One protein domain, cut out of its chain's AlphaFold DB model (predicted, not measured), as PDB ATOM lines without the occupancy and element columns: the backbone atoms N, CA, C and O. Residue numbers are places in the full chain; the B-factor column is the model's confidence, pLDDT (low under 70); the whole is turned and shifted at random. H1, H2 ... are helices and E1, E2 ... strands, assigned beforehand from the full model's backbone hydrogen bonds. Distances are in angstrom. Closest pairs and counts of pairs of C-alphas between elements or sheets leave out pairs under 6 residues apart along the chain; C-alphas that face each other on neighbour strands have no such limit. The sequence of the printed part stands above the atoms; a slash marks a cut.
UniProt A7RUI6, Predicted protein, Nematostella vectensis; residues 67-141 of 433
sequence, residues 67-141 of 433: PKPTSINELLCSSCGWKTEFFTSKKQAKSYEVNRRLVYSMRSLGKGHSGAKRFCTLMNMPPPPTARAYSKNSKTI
ATOM      1  N   PRO A  67      33.190  27.699 -16.183       49.81
ATOM      2  CA  PRO A  67      32.235  28.779 -15.970       49.81
ATOM      3  C   PRO A  67      32.363  29.812 -17.097       49.81
ATOM      4  O   PRO A  67      33.461  30.244 -17.445       49.81
ATOM      5  N   LYS A  68      31.233  30.160 -17.714       53.78
ATOM      6  CA  LYS A  68      31.074  31.234 -18.711       53.78
ATOM      7  C   LYS A  68      30.096  32.262 -18.127       53.78
ATOM      8  O   LYS A  68      29.410  31.926 -17.164       53.78
ATOM      9  N   PRO A  69      29.955  33.476 -18.695       50.81
ATOM     10  CA  PRO A  69      29.021  34.477 -18.165       50.81
ATOM     11  C   PRO A  69      27.572  33.980 -18.191       50.81
ATOM     12  O   PRO A  69      26.747  34.402 -17.396       50.81
ATOM     13  N   THR A  70      27.276  33.024 -19.074       52.47
ATOM     14  CA  THR A  70      26.157  32.105 -18.883       52.47
ATOM     15  C   THR A  70      26.507  30.994 -17.912       52.47
ATOM     16  O   THR A  70      27.239  30.069 -18.284       52.47
ATOM     17  N   SER A  71      25.919  31.042 -16.723       58.19
ATOM     18  CA  SER A  71      25.803  29.880 -15.849       58.19
ATOM     19  C   SER A  71      24.604  29.019 -16.271       58.19
ATOM     20  O   SER A  71      23.513  29.534 -16.537       58.19
ATOM     21  N   ILE A  72      24.839  27.708 -16.378       56.69
ATOM     22  CA  ILE A  72      23.781  26.705 -16.210       56.69
ATOM     23  C   ILE A  72      23.504  26.693 -14.714       56.69
ATOM     24  O   ILE A  72      24.444  26.534 -13.944       56.69
ATOM     25  N   ASN A  73      22.265  26.904 -14.311       61.69
ATOM     26  CA  ASN A  73      21.859  26.799 -12.922       61.69
ATOM     27  C   ASN A  73      20.994  25.550 -12.784       61.69
ATOM     28  O   ASN A  73      20.108  25.318 -13.606       61.69
ATOM     29  N   GLU A  74      21.245  24.761 -11.749       64.19
ATOM     30  CA  GLU A  74      20.390  23.638 -11.383       64.19
ATOM     31  C   GLU A  74      19.520  24.053 -10.189       64.19
ATOM     32  O   GLU A  74      20.011  24.616  -9.210       64.19
ATOM     33  N   LEU A  75      18.212  23.828 -10.305       69.75
ATOM     34  CA  LEU A  75      17.217  24.014  -9.251       69.75
ATOM     35  C   LEU A  75      16.872  22.636  -8.690       69.75
ATOM     36  O   LEU A  75      16.264  21.832  -9.393       69.75
ATOM     37  N   LEU A  76      17.250  22.376  -7.436       71.12
ATOM     38  CA  LEU A  76      16.999  21.109  -6.745       71.12
ATOM     39  C   LEU A  76      15.960  21.280  -5.634       71.12
ATOM     40  O   LEU A  76      16.151  22.091  -4.730       71.12
ATOM     41  N   CYS A  77      14.913  20.459  -5.647       70.69
ATOM     42  CA  CYS A  77      13.956  20.304  -4.557       70.69
ATOM     43  C   CYS A  77      14.502  19.324  -3.505       70.69
ATOM     44  O   CYS A  77      14.588  18.121  -3.736       70.69
ATOM     45  N   SER A  78      14.823  19.827  -2.319       68.00
ATOM     46  CA  SER A  78      15.396  19.077  -1.193       68.00
ATOM     47  C   SER A  78      14.418  18.083  -0.550       68.00
ATOM     48  O   SER A  78      14.854  17.234   0.216       68.00
ATOM     49  N   SER A  79      13.116  18.174  -0.844       65.81
ATOM     50  CA  SER A  79      12.081  17.309  -0.256       65.81
ATOM     51  C   SER A  79      11.709  16.122  -1.142       65.81
ATOM     52  O   SER A  79      11.362  15.073  -0.613       65.81
ATOM     53  N   CYS A  80      11.765  16.262  -2.471       73.38
ATOM     54  CA  CYS A  80      11.411  15.180  -3.401       73.38
ATOM     55  C   CYS A  80      12.517  14.819  -4.405       73.38
ATOM     56  O   CYS A  80      12.323  13.930  -5.228       73.38
ATOM     57  N   GLY A  81      13.661  15.507  -4.370       69.00
ATOM     58  CA  GLY A  81      14.790  15.260  -5.269       69.00
ATOM     59  C   GLY A  81      14.588  15.750  -6.706       69.00
ATOM     60  O   GLY A  81      15.444  15.499  -7.552       69.00
ATOM     61  N   TRP A  82      13.484  16.446  -7.008       73.75
ATOM     62  CA  TRP A  82      13.250  17.018  -8.336       73.75
ATOM     63  C   TRP A  82      14.364  17.997  -8.709       73.75
ATOM     64  O   TRP A  82      14.719  18.857  -7.904       73.75
ATOM     65  N   LYS A  83      14.882  17.878  -9.931       73.31
ATOM     66  CA  LYS A  83      15.923  18.752 -10.465       73.31
ATOM     67  C   LYS A  83      15.523  19.299 -11.827       73.31
ATOM     68  O   LYS A  83      14.980  18.567 -12.654       73.31
ATOM     69  N   THR A  84      15.830  20.564 -12.072       74.00
ATOM     70  CA  THR A  84      15.755  21.154 -13.410       74.00
ATOM     71  C   THR A  84      16.977  22.012 -13.678       74.00
ATOM     72  O   THR A  84      17.485  22.678 -12.778       74.00
ATOM     73  N   GLU A  85      17.442  22.007 -14.920       69.56
ATOM     74  CA  GLU A  85      18.519  22.875 -15.376       69.56
ATOM     75  C   GLU A  85      17.931  24.023 -16.188       69.56
ATOM     76  O   GLU A  85      17.110  23.824 -17.085       69.56
ATOM     77  N   PHE A  86      18.386  25.239 -15.909       66.81
ATOM     78  CA  PHE A  86      18.006  26.412 -16.678       66.81
ATOM     79  C   PHE A  86      19.216  27.305 -16.940       66.81
ATOM     80  O   PHE A  86      20.203  27.316 -16.205       66.81
ATOM     81  N   PHE A  87      19.149  28.067 -18.028       68.81
ATOM     82  CA  PHE A  87      20.199  29.007 -18.401       68.81
ATOM     83  C   PHE A  87      19.825  30.410 -17.937       68.81
ATOM     84  O   PHE A  87      18.684  30.838 -18.081       68.81
ATOM     85  N   THR A  88      20.818  31.165 -17.477       68.31
ATOM     86  CA  THR A  88      20.670  32.591 -17.121       68.31
ATOM     87  C   THR A  88      20.267  33.493 -18.289       68.31
ATOM     88  O   THR A  88      19.905  34.646 -18.084       68.31
ATOM     89  N   SER A  89      20.341  33.004 -19.529       74.69
ATOM     90  CA  SER A  89      20.060  33.799 -20.718       74.69
ATOM     91  C   SER A  89      19.577  32.931 -21.875       74.69
ATOM     92  O   SER A  89      20.049  31.804 -22.057       74.69
ATOM     93  N   LYS A  90      18.673  33.474 -22.703       80.38
ATOM     94  CA  LYS A  90      18.183  32.813 -23.916       80.38
ATOM     95  C   LYS A  90      19.337  32.511 -24.873       80.38
ATOM     96  O   LYS A  90      20.214  33.341 -25.134       80.38
ATOM     97  N   LYS A  91      19.321  31.312 -25.451       80.56
ATOM     98  CA  LYS A  91      20.241  30.936 -26.526       80.56
ATOM     99  C   LYS A  91      19.718  31.473 -27.858       80.56
ATOM    100  O   LYS A  91      18.614  31.142 -28.275       80.56
ATOM    101  N   GLN A  92      20.519  32.290 -28.535       76.00
ATOM    102  CA  GLN A  92      20.237  32.802 -29.873       76.00
ATOM    103  C   GLN A  92      21.204  32.161 -30.873       76.00
ATOM    104  O   GLN A  92      22.392  32.499 -30.945       76.00
ATOM    105  N   ALA A  93      20.694  31.208 -31.653       80.62
ATOM    106  CA  ALA A  93      21.495  30.356 -32.528       80.62
ATOM    107  C   ALA A  93      22.646  29.664 -31.760       80.62
ATOM    108  O   ALA A  93      22.420  28.804 -30.910       80.62
ATOM    109  N   LYS A  94      23.898  30.042 -32.045       80.88
ATOM    110  CA  LYS A  94      25.109  29.418 -31.480       80.88
ATOM    111  C   LYS A  94      25.672  30.145 -30.249       80.88
ATOM    112  O   LYS A  94      26.686  29.700 -29.712       80.88
ATOM    113  N   SER A  95      25.072  31.252 -29.797       84.25
ATOM    114  CA  SER A  95      25.538  31.979 -28.608       84.25
ATOM    115  C   SER A  95      24.389  32.422 -27.715       84.25
ATOM    116  O   SER A  95      23.280  32.649 -28.178       84.25
ATOM    117  N   TYR A  96      24.662  32.548 -26.425       84.81
ATOM    118  CA  TYR A  96      23.697  33.092 -25.481       84.81
ATOM    119  C   TYR A  96      23.642  34.611 -25.575       84.81
ATOM    120  O   TYR A  96      24.657  35.263 -25.834       84.81
ATOM    121  N   GLU A  97      22.462  35.167 -25.347       86.25
ATOM    122  CA  GLU A  97      22.211  36.595 -25.476       86.25
ATOM    123  C   GLU A  97      23.111  37.423 -24.548       86.25
ATOM    124  O   GLU A  97      23.737  38.371 -25.015       86.25
ATOM    125  N   VAL A  98      23.299  37.022 -23.285       85.75
ATOM    126  CA  VAL A  98      24.199  37.718 -22.343       85.75
ATOM    127  C   VAL A  98      25.641  37.784 -22.853       85.75
ATOM    128  O   VAL A  98      26.315  38.799 -22.697       85.75
ATOM    129  N   ASN A  99      26.109  36.745 -23.554       88.56
ATOM    130  CA  ASN A  99      27.444  36.746 -24.147       88.56
ATOM    131  C   ASN A  99      27.525  37.740 -25.308       88.56
ATOM    132  O   ASN A  99      28.534  38.429 -25.444       88.56
ATOM    133  N   ARG A 100      26.479  37.836 -26.138       90.00
ATOM    134  CA  ARG A 100      26.406  38.838 -27.213       90.00
ATOM    135  C   ARG A 100      26.330  40.254 -26.652       90.00
ATOM    136  O   ARG A 100      27.063  41.104 -27.144       90.00
ATOM    137  N   ARG A 101      25.526  40.482 -25.608       91.38
ATOM    138  CA  ARG A 101      25.435  41.766 -24.899       91.38
ATOM    139  C   ARG A 101      26.791  42.173 -24.327       91.38
ATOM    140  O   ARG A 101      27.239  43.271 -24.612       91.38
ATOM    141  N   LEU A 102      27.504  41.266 -23.653       92.06
ATOM    142  CA  LEU A 102      28.863  41.532 -23.167       92.06
ATOM    143  C   LEU A 102      29.808  41.938 -24.306       92.06
ATOM    144  O   LEU A 102      30.528  42.924 -24.177       92.06
ATOM    145  N   VAL A 103      29.813  41.201 -25.427       93.88
ATOM    146  CA  VAL A 103      30.645  41.566 -26.586       93.88
ATOM    147  C   VAL A 103      30.241  42.932 -27.138       93.88
ATOM    148  O   VAL A 103      31.120  43.751 -27.385       93.88
ATOM    149  N   TYR A 104      28.945  43.189 -27.313       93.62
ATOM    150  CA  TYR A 104      28.429  44.466 -27.802       93.62
ATOM    151  C   TYR A 104      28.854  45.622 -26.889       93.62
ATOM    152  O   TYR A 104      29.540  46.523 -27.357       93.62
ATOM    153  N   SER A 105      28.584  45.539 -25.583       93.94
ATOM    154  CA  SER A 105      28.970  46.556 -24.599       93.94
ATOM    155  C   SER A 105      30.472  46.822 -24.607       93.94
ATOM    156  O   SER A 105      30.900  47.970 -24.664       93.94
ATOM    157  N   MET A 106      31.297  45.772 -24.611       94.19
ATOM    158  CA  MET A 106      32.752  45.934 -24.650       94.19
ATOM    159  C   MET A 106      33.207  46.619 -25.938       94.19
ATOM    160  O   MET A 106      34.076  47.485 -25.886       94.19
ATOM    161  N   ARG A 107      32.597  46.292 -27.086       90.38
ATOM    162  CA  ARG A 107      32.884  46.963 -28.361       90.38
ATOM    163  C   ARG A 107      32.443  48.427 -28.362       90.38
ATOM    164  O   ARG A 107      33.228  49.244 -28.834       90.38
ATOM    165  N   SER A 108      31.285  48.757 -27.792       88.69
ATOM    166  CA  SER A 108      30.812  50.143 -27.644       88.69
ATOM    167  C   SER A 108      31.721  50.977 -26.738       88.69
ATOM    168  O   SER A 108      31.919  52.158 -26.981       88.69
ATOM    169  N   LEU A 109      32.357  50.351 -25.742       89.00
ATOM    170  CA  LEU A 109      33.359  50.987 -24.876       89.00
ATOM    171  C   LEU A 109      34.771  51.047 -25.499       89.00
ATOM    172  O   LEU A 109      35.739  51.399 -24.821       89.00
ATOM    173  N   GLY A 110      34.941  50.620 -26.756       86.12
ATOM    174  CA  GLY A 110      36.251  50.555 -27.410       86.12
ATOM    175  C   GLY A 110      37.192  49.493 -26.821       86.12
ATOM    176  O   GLY A 110      38.409  49.556 -27.001       86.12
ATOM    177  N   LYS A 111      36.661  48.496 -26.103       89.81
ATOM    178  CA  LYS A 111      37.429  47.412 -25.478       89.81
ATOM    179  C   LYS A 111      37.287  46.090 -26.240       89.81
ATOM    180  O   LYS A 111      36.263  45.738 -26.826       89.81
ATOM    181  N   GLY A 112      38.386  45.339 -26.269       90.94
ATOM    182  CA  GLY A 112      38.444  43.996 -26.845       90.94
ATOM    183  C   GLY A 112      38.217  42.898 -25.806       90.94
ATOM    184  O   GLY A 112      37.894  43.161 -24.649       90.94
ATOM    185  N   HIS A 113      38.487  41.655 -26.206       94.62
ATOM    186  CA  HIS A 113      38.403  40.484 -25.323       94.62
ATOM    187  C   HIS A 113      39.242  40.633 -24.042       94.62
ATOM    188  O   HIS A 113      38.761  40.294 -22.966       94.62
ATOM    189  N   SER A 114      40.441  41.219 -24.125       94.31
ATOM    190  CA  SER A 114      41.282  41.487 -22.949       94.31
ATOM    191  C   SER A 114      40.614  42.439 -21.950       94.31
ATOM    192  O   SER A 114      40.712  42.233 -20.743       94.31
ATOM    193  N   GLY A 115      39.887  43.447 -22.445       93.94
ATOM    194  CA  GLY A 115      39.098  44.349 -21.606       93.94
ATOM    195  C   GLY A 115      37.909  43.636 -20.967       93.94
ATOM    196  O   GLY A 115      37.697  43.780 -19.770       93.94
ATOM    197  N   ALA A 116      37.219  42.780 -21.728       93.62
ATOM    198  CA  ALA A 116      36.155  41.927 -21.199       93.62
ATOM    199  C   ALA A 116      36.667  40.985 -20.098       93.62
ATOM    200  O   ALA A 116      36.007  40.809 -19.080       93.62
ATOM    201  N   LYS A 117      37.867  40.409 -20.269       94.50
ATOM    202  CA  LYS A 117      38.504  39.552 -19.261       94.50
ATOM    203  C   LYS A 117      38.781  40.337 -17.982       94.50
ATOM    204  O   LYS A 117      38.369  39.893 -16.920       94.50
ATOM    205  N   ARG A 118      39.411  41.514 -18.096       95.12
ATOM    206  CA  ARG A 118      39.683  42.396 -16.949       95.12
ATOM    207  C   ARG A 118      38.393  42.813 -16.241       95.12
ATOM    208  O   ARG A 118      38.338  42.740 -15.023       95.12
ATOM    209  N   PHE A 119      37.360  43.190 -16.994       93.81
ATOM    210  CA  PHE A 119      36.049  43.540 -16.453       93.81
ATOM    211  C   PHE A 119      35.422  42.381 -15.669       93.81
ATOM    212  O   PHE A 119      35.067  42.559 -14.511       93.81
ATOM    213  N   CYS A 120      35.347  41.182 -16.259       88.94
ATOM    214  CA  CYS A 120      34.821  40.004 -15.571       88.94
ATOM    215  C   CYS A 120      35.609  39.680 -14.297       88.94
ATOM    216  O   CYS A 120      35.000  39.416 -13.270       88.94
ATOM    217  N   THR A 121      36.943  39.759 -14.341       90.06
ATOM    218  CA  THR A 121      37.794  39.534 -13.165       90.06
ATOM    219  C   THR A 121      37.532  40.555 -12.057       90.06
ATOM    220  O   THR A 121      37.361  40.157 -10.912       90.06
ATOM    221  N   LEU A 122      37.463  41.851 -12.381       91.88
ATOM    222  CA  LEU A 122      37.226  42.912 -11.391       91.88
ATOM    223  C   LEU A 122      35.834  42.827 -10.756       91.88
ATOM    224  O   LEU A 122      35.681  43.102  -9.574       91.88
ATOM    225  N   MET A 123      34.833  42.415 -11.532       89.38
ATOM    226  CA  MET A 123      33.454  42.249 -11.065       89.38
ATOM    227  C   MET A 123      33.201  40.892 -10.391       89.38
ATOM    228  O   MET A 123      32.051  40.563 -10.113       89.38
ATOM    229  N   ASN A 124      34.244  40.077 -10.184       83.56
ATOM    230  CA  ASN A 124      34.144  38.708  -9.673       83.56
ATOM    231  C   ASN A 124      33.113  37.842 -10.436       83.56
ATOM    232  O   ASN A 124      32.363  37.054  -9.861       83.56
ATOM    233  N   MET A 125      33.048  38.019 -11.756       82.81
ATOM    234  CA  MET A 125      32.174  37.265 -12.651       82.81
ATOM    235  C   MET A 125      32.930  36.113 -13.327       82.81
ATOM    236  O   MET A 125      34.151  36.184 -13.505       82.81
ATOM    237  N   PRO A 126      32.211  35.084 -13.817       80.56
ATOM    238  CA  PRO A 126      32.781  34.090 -14.716       80.56
ATOM    239  C   PRO A 126      33.547  34.725 -15.886       80.56
ATOM    240  O   PRO A 126      33.149  35.786 -16.386       80.56
ATOM    241  N   PRO A 127      34.618  34.077 -16.377       83.69
ATOM    242  CA  PRO A 127      35.405  34.614 -17.476       83.69
ATOM    243  C   PRO A 127      34.536  34.794 -18.728       83.69
ATOM    244  O   PRO A 127      33.615  34.007 -18.953       83.69
ATOM    245  N   PRO A 128      34.845  35.782 -19.587       88.62
ATOM    246  CA  PRO A 128      34.112  35.994 -20.829       88.62
ATOM    247  C   PRO A 128      34.223  34.769 -21.756       88.62
ATOM    248  O   PRO A 128      35.074  33.895 -21.548       88.62
ATOM    249  N   PRO A 129      33.432  34.706 -22.847       88.50
ATOM    250  CA  PRO A 129      33.613  33.690 -23.878       88.50
ATOM    251  C   PRO A 129      35.075  33.595 -24.332       88.50
ATOM    252  O   PRO A 129      35.810  34.583 -24.306       88.50
ATOM    253  N   THR A 130      35.497  32.417 -24.797       90.69
ATOM    254  CA  THR A 130      36.852  32.230 -25.341       90.69
ATOM    255  C   THR A 130      37.142  33.253 -26.442       90.69
ATOM    256  O   THR A 130      36.222  33.679 -27.139       90.69
ATOM    257  N   ALA A 131      38.408  33.624 -26.661       92.25
ATOM    258  CA  ALA A 131      38.772  34.627 -27.670       92.25
ATOM    259  C   ALA A 131      38.189  34.311 -29.066       92.25
ATOM    260  O   ALA A 131      37.674  35.194 -29.755       92.25
ATOM    261  N   ARG A 132      38.163  33.024 -29.446       91.81
ATOM    262  CA  ARG A 132      37.525  32.547 -30.685       91.81
ATOM    263  C   ARG A 132      36.009  32.778 -30.691       91.81
ATOM    264  O   ARG A 132      35.471  33.228 -31.698       91.81
ATOM    265  N   ALA A 133      35.316  32.479 -29.591       89.94
ATOM    266  CA  ALA A 133      33.876  32.710 -29.469       89.94
ATOM    267  C   ALA A 133      33.535  34.210 -29.423       89.94
ATOM    268  O   ALA A 133      32.577  34.636 -30.064       89.94
ATOM    269  N   TYR A 134      34.350  35.013 -28.737       93.38
ATOM    270  CA  TYR A 134      34.240  36.469 -28.705       93.38
ATOM    271  C   TYR A 134      34.369  37.062 -30.111       93.38
ATOM    272  O   TYR A 134      33.511  37.827 -30.537       93.38
ATOM    273  N   SER A 135      35.395  36.653 -30.866       92.75
ATOM    274  CA  SER A 135      35.600  37.091 -32.251       92.75
ATOM    275  C   SER A 135      34.425  36.705 -33.158       92.75
ATOM    276  O   SER A 135      33.926  37.545 -33.905       92.75
ATOM    277  N   LYS A 136      33.901  35.475 -33.037       92.75
ATOM    278  CA  LYS A 136      32.694  35.047 -33.768       92.75
ATOM    279  C   LYS A 136      31.484  35.930 -33.448       92.75
ATOM    280  O   LYS A 136      30.842  36.415 -34.373       92.75
ATOM    281  N   ASN A 137      31.214  36.185 -32.167       92.88
ATOM    282  CA  ASN A 137      30.129  37.081 -31.760       92.88
ATOM    283  C   ASN A 137      30.344  38.507 -32.277       92.88
ATOM    284  O   ASN A 137      29.408  39.098 -32.800       92.88
ATOM    285  N   SER A 138      31.570  39.032 -32.212       93.81
ATOM    286  CA  SER A 138      31.902  40.363 -32.730       93.81
ATOM    287  C   SER A 138      31.640  40.476 -34.234       93.81
ATOM    288  O   SER A 138      31.134  41.501 -34.680       93.81
ATOM    289  N   LYS A 139      31.941  39.429 -35.016       92.75
ATOM    290  CA  LYS A 139      31.631  39.377 -36.454       92.75
ATOM    291  C   LYS A 139      30.126  39.340 -36.711       92.75
ATOM    292  O   LYS A 139      29.637  40.078 -37.557       92.75
ATOM    293  N   THR A 140      29.386  38.514 -35.969       93.00
ATOM    294  CA  THR A 140      27.921  38.450 -36.081       93.00
ATOM    295  C   THR A 140      27.278  39.796 -35.752       93.00
ATOM    296  O   THR A 140      26.451  40.274 -36.518       93.00
ATOM    297  N   ILE A 141      27.693  40.430 -34.656       92.94
ATOM    298  CA  ILE A 141      27.209  41.753 -34.247       92.94
ATOM    299  C   ILE A 141      27.531  42.792 -35.323       92.94
ATOM    300  O   ILE A 141      26.642  43.520 -35.743       92.94
TER     301      ILE A 141
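AT A GLANCE: This is residues 67 to 141 of the 433 residues of the protein "Predicted protein" of Nematostella vectensis (UniProt A7RUI6). A hairpin of two strands, E1 and E2, makes a long arm on a small head of three helices, with its tip, residues 77 to 82, sticking out. In the head, H1 is the middle helix, with H2 and H3 packed crosswise on it. The 75 printed residues hold E1, E2, H1, H2, H3 in that order, a mixed class with an antiparallel sheet; the whole is loose, radius of gyration of the C-alphas 14.6 A, spans 49 by 29 by 18 A.

IN THESE COORDINATES: E1, residues 72 to 77, begins at C-alpha 72 (23.781, 26.705, -16.210) and is 16.5 A long; E2 is residues 83 to 87, 13.7 A. H1 is residues 97 to 108, 16.2 A; H2 residues 113 to 122, 14.2 A; H3 residues 131 to 141, 15.1 A, ending at C-alpha 141 (27.209, 41.753, -34.247).

HOW THE PARTS SIT: The hairpin's strands are antiparallel at 154 degrees, with N 73 and O 86 within hydrogen-bond range at 2.8 A. H1 touches H3, about perpendicular at 82 degrees, closest C-alphas Arg 100 and Asn 137, 6.1 A. With residues 102 to 106 alone H1 touches H2, only just about perpendicular at 72 degrees, closest C-alphas Met 106 and Ala 116, 6.3 A. E1 is apart from H1, H2 and H3. In H1, H2 and H3 every O i to N i+4 pair is within hydrogen-bond range.

THE WHOLE: The C-alphas of Cys 80 and Gly 110, the two farthest apart, are 49.4 A apart. The printed part has no cut and no long link. pLDDT is under 70 at residues 67 to 75, 78 to 79, 81 and 85 to 88.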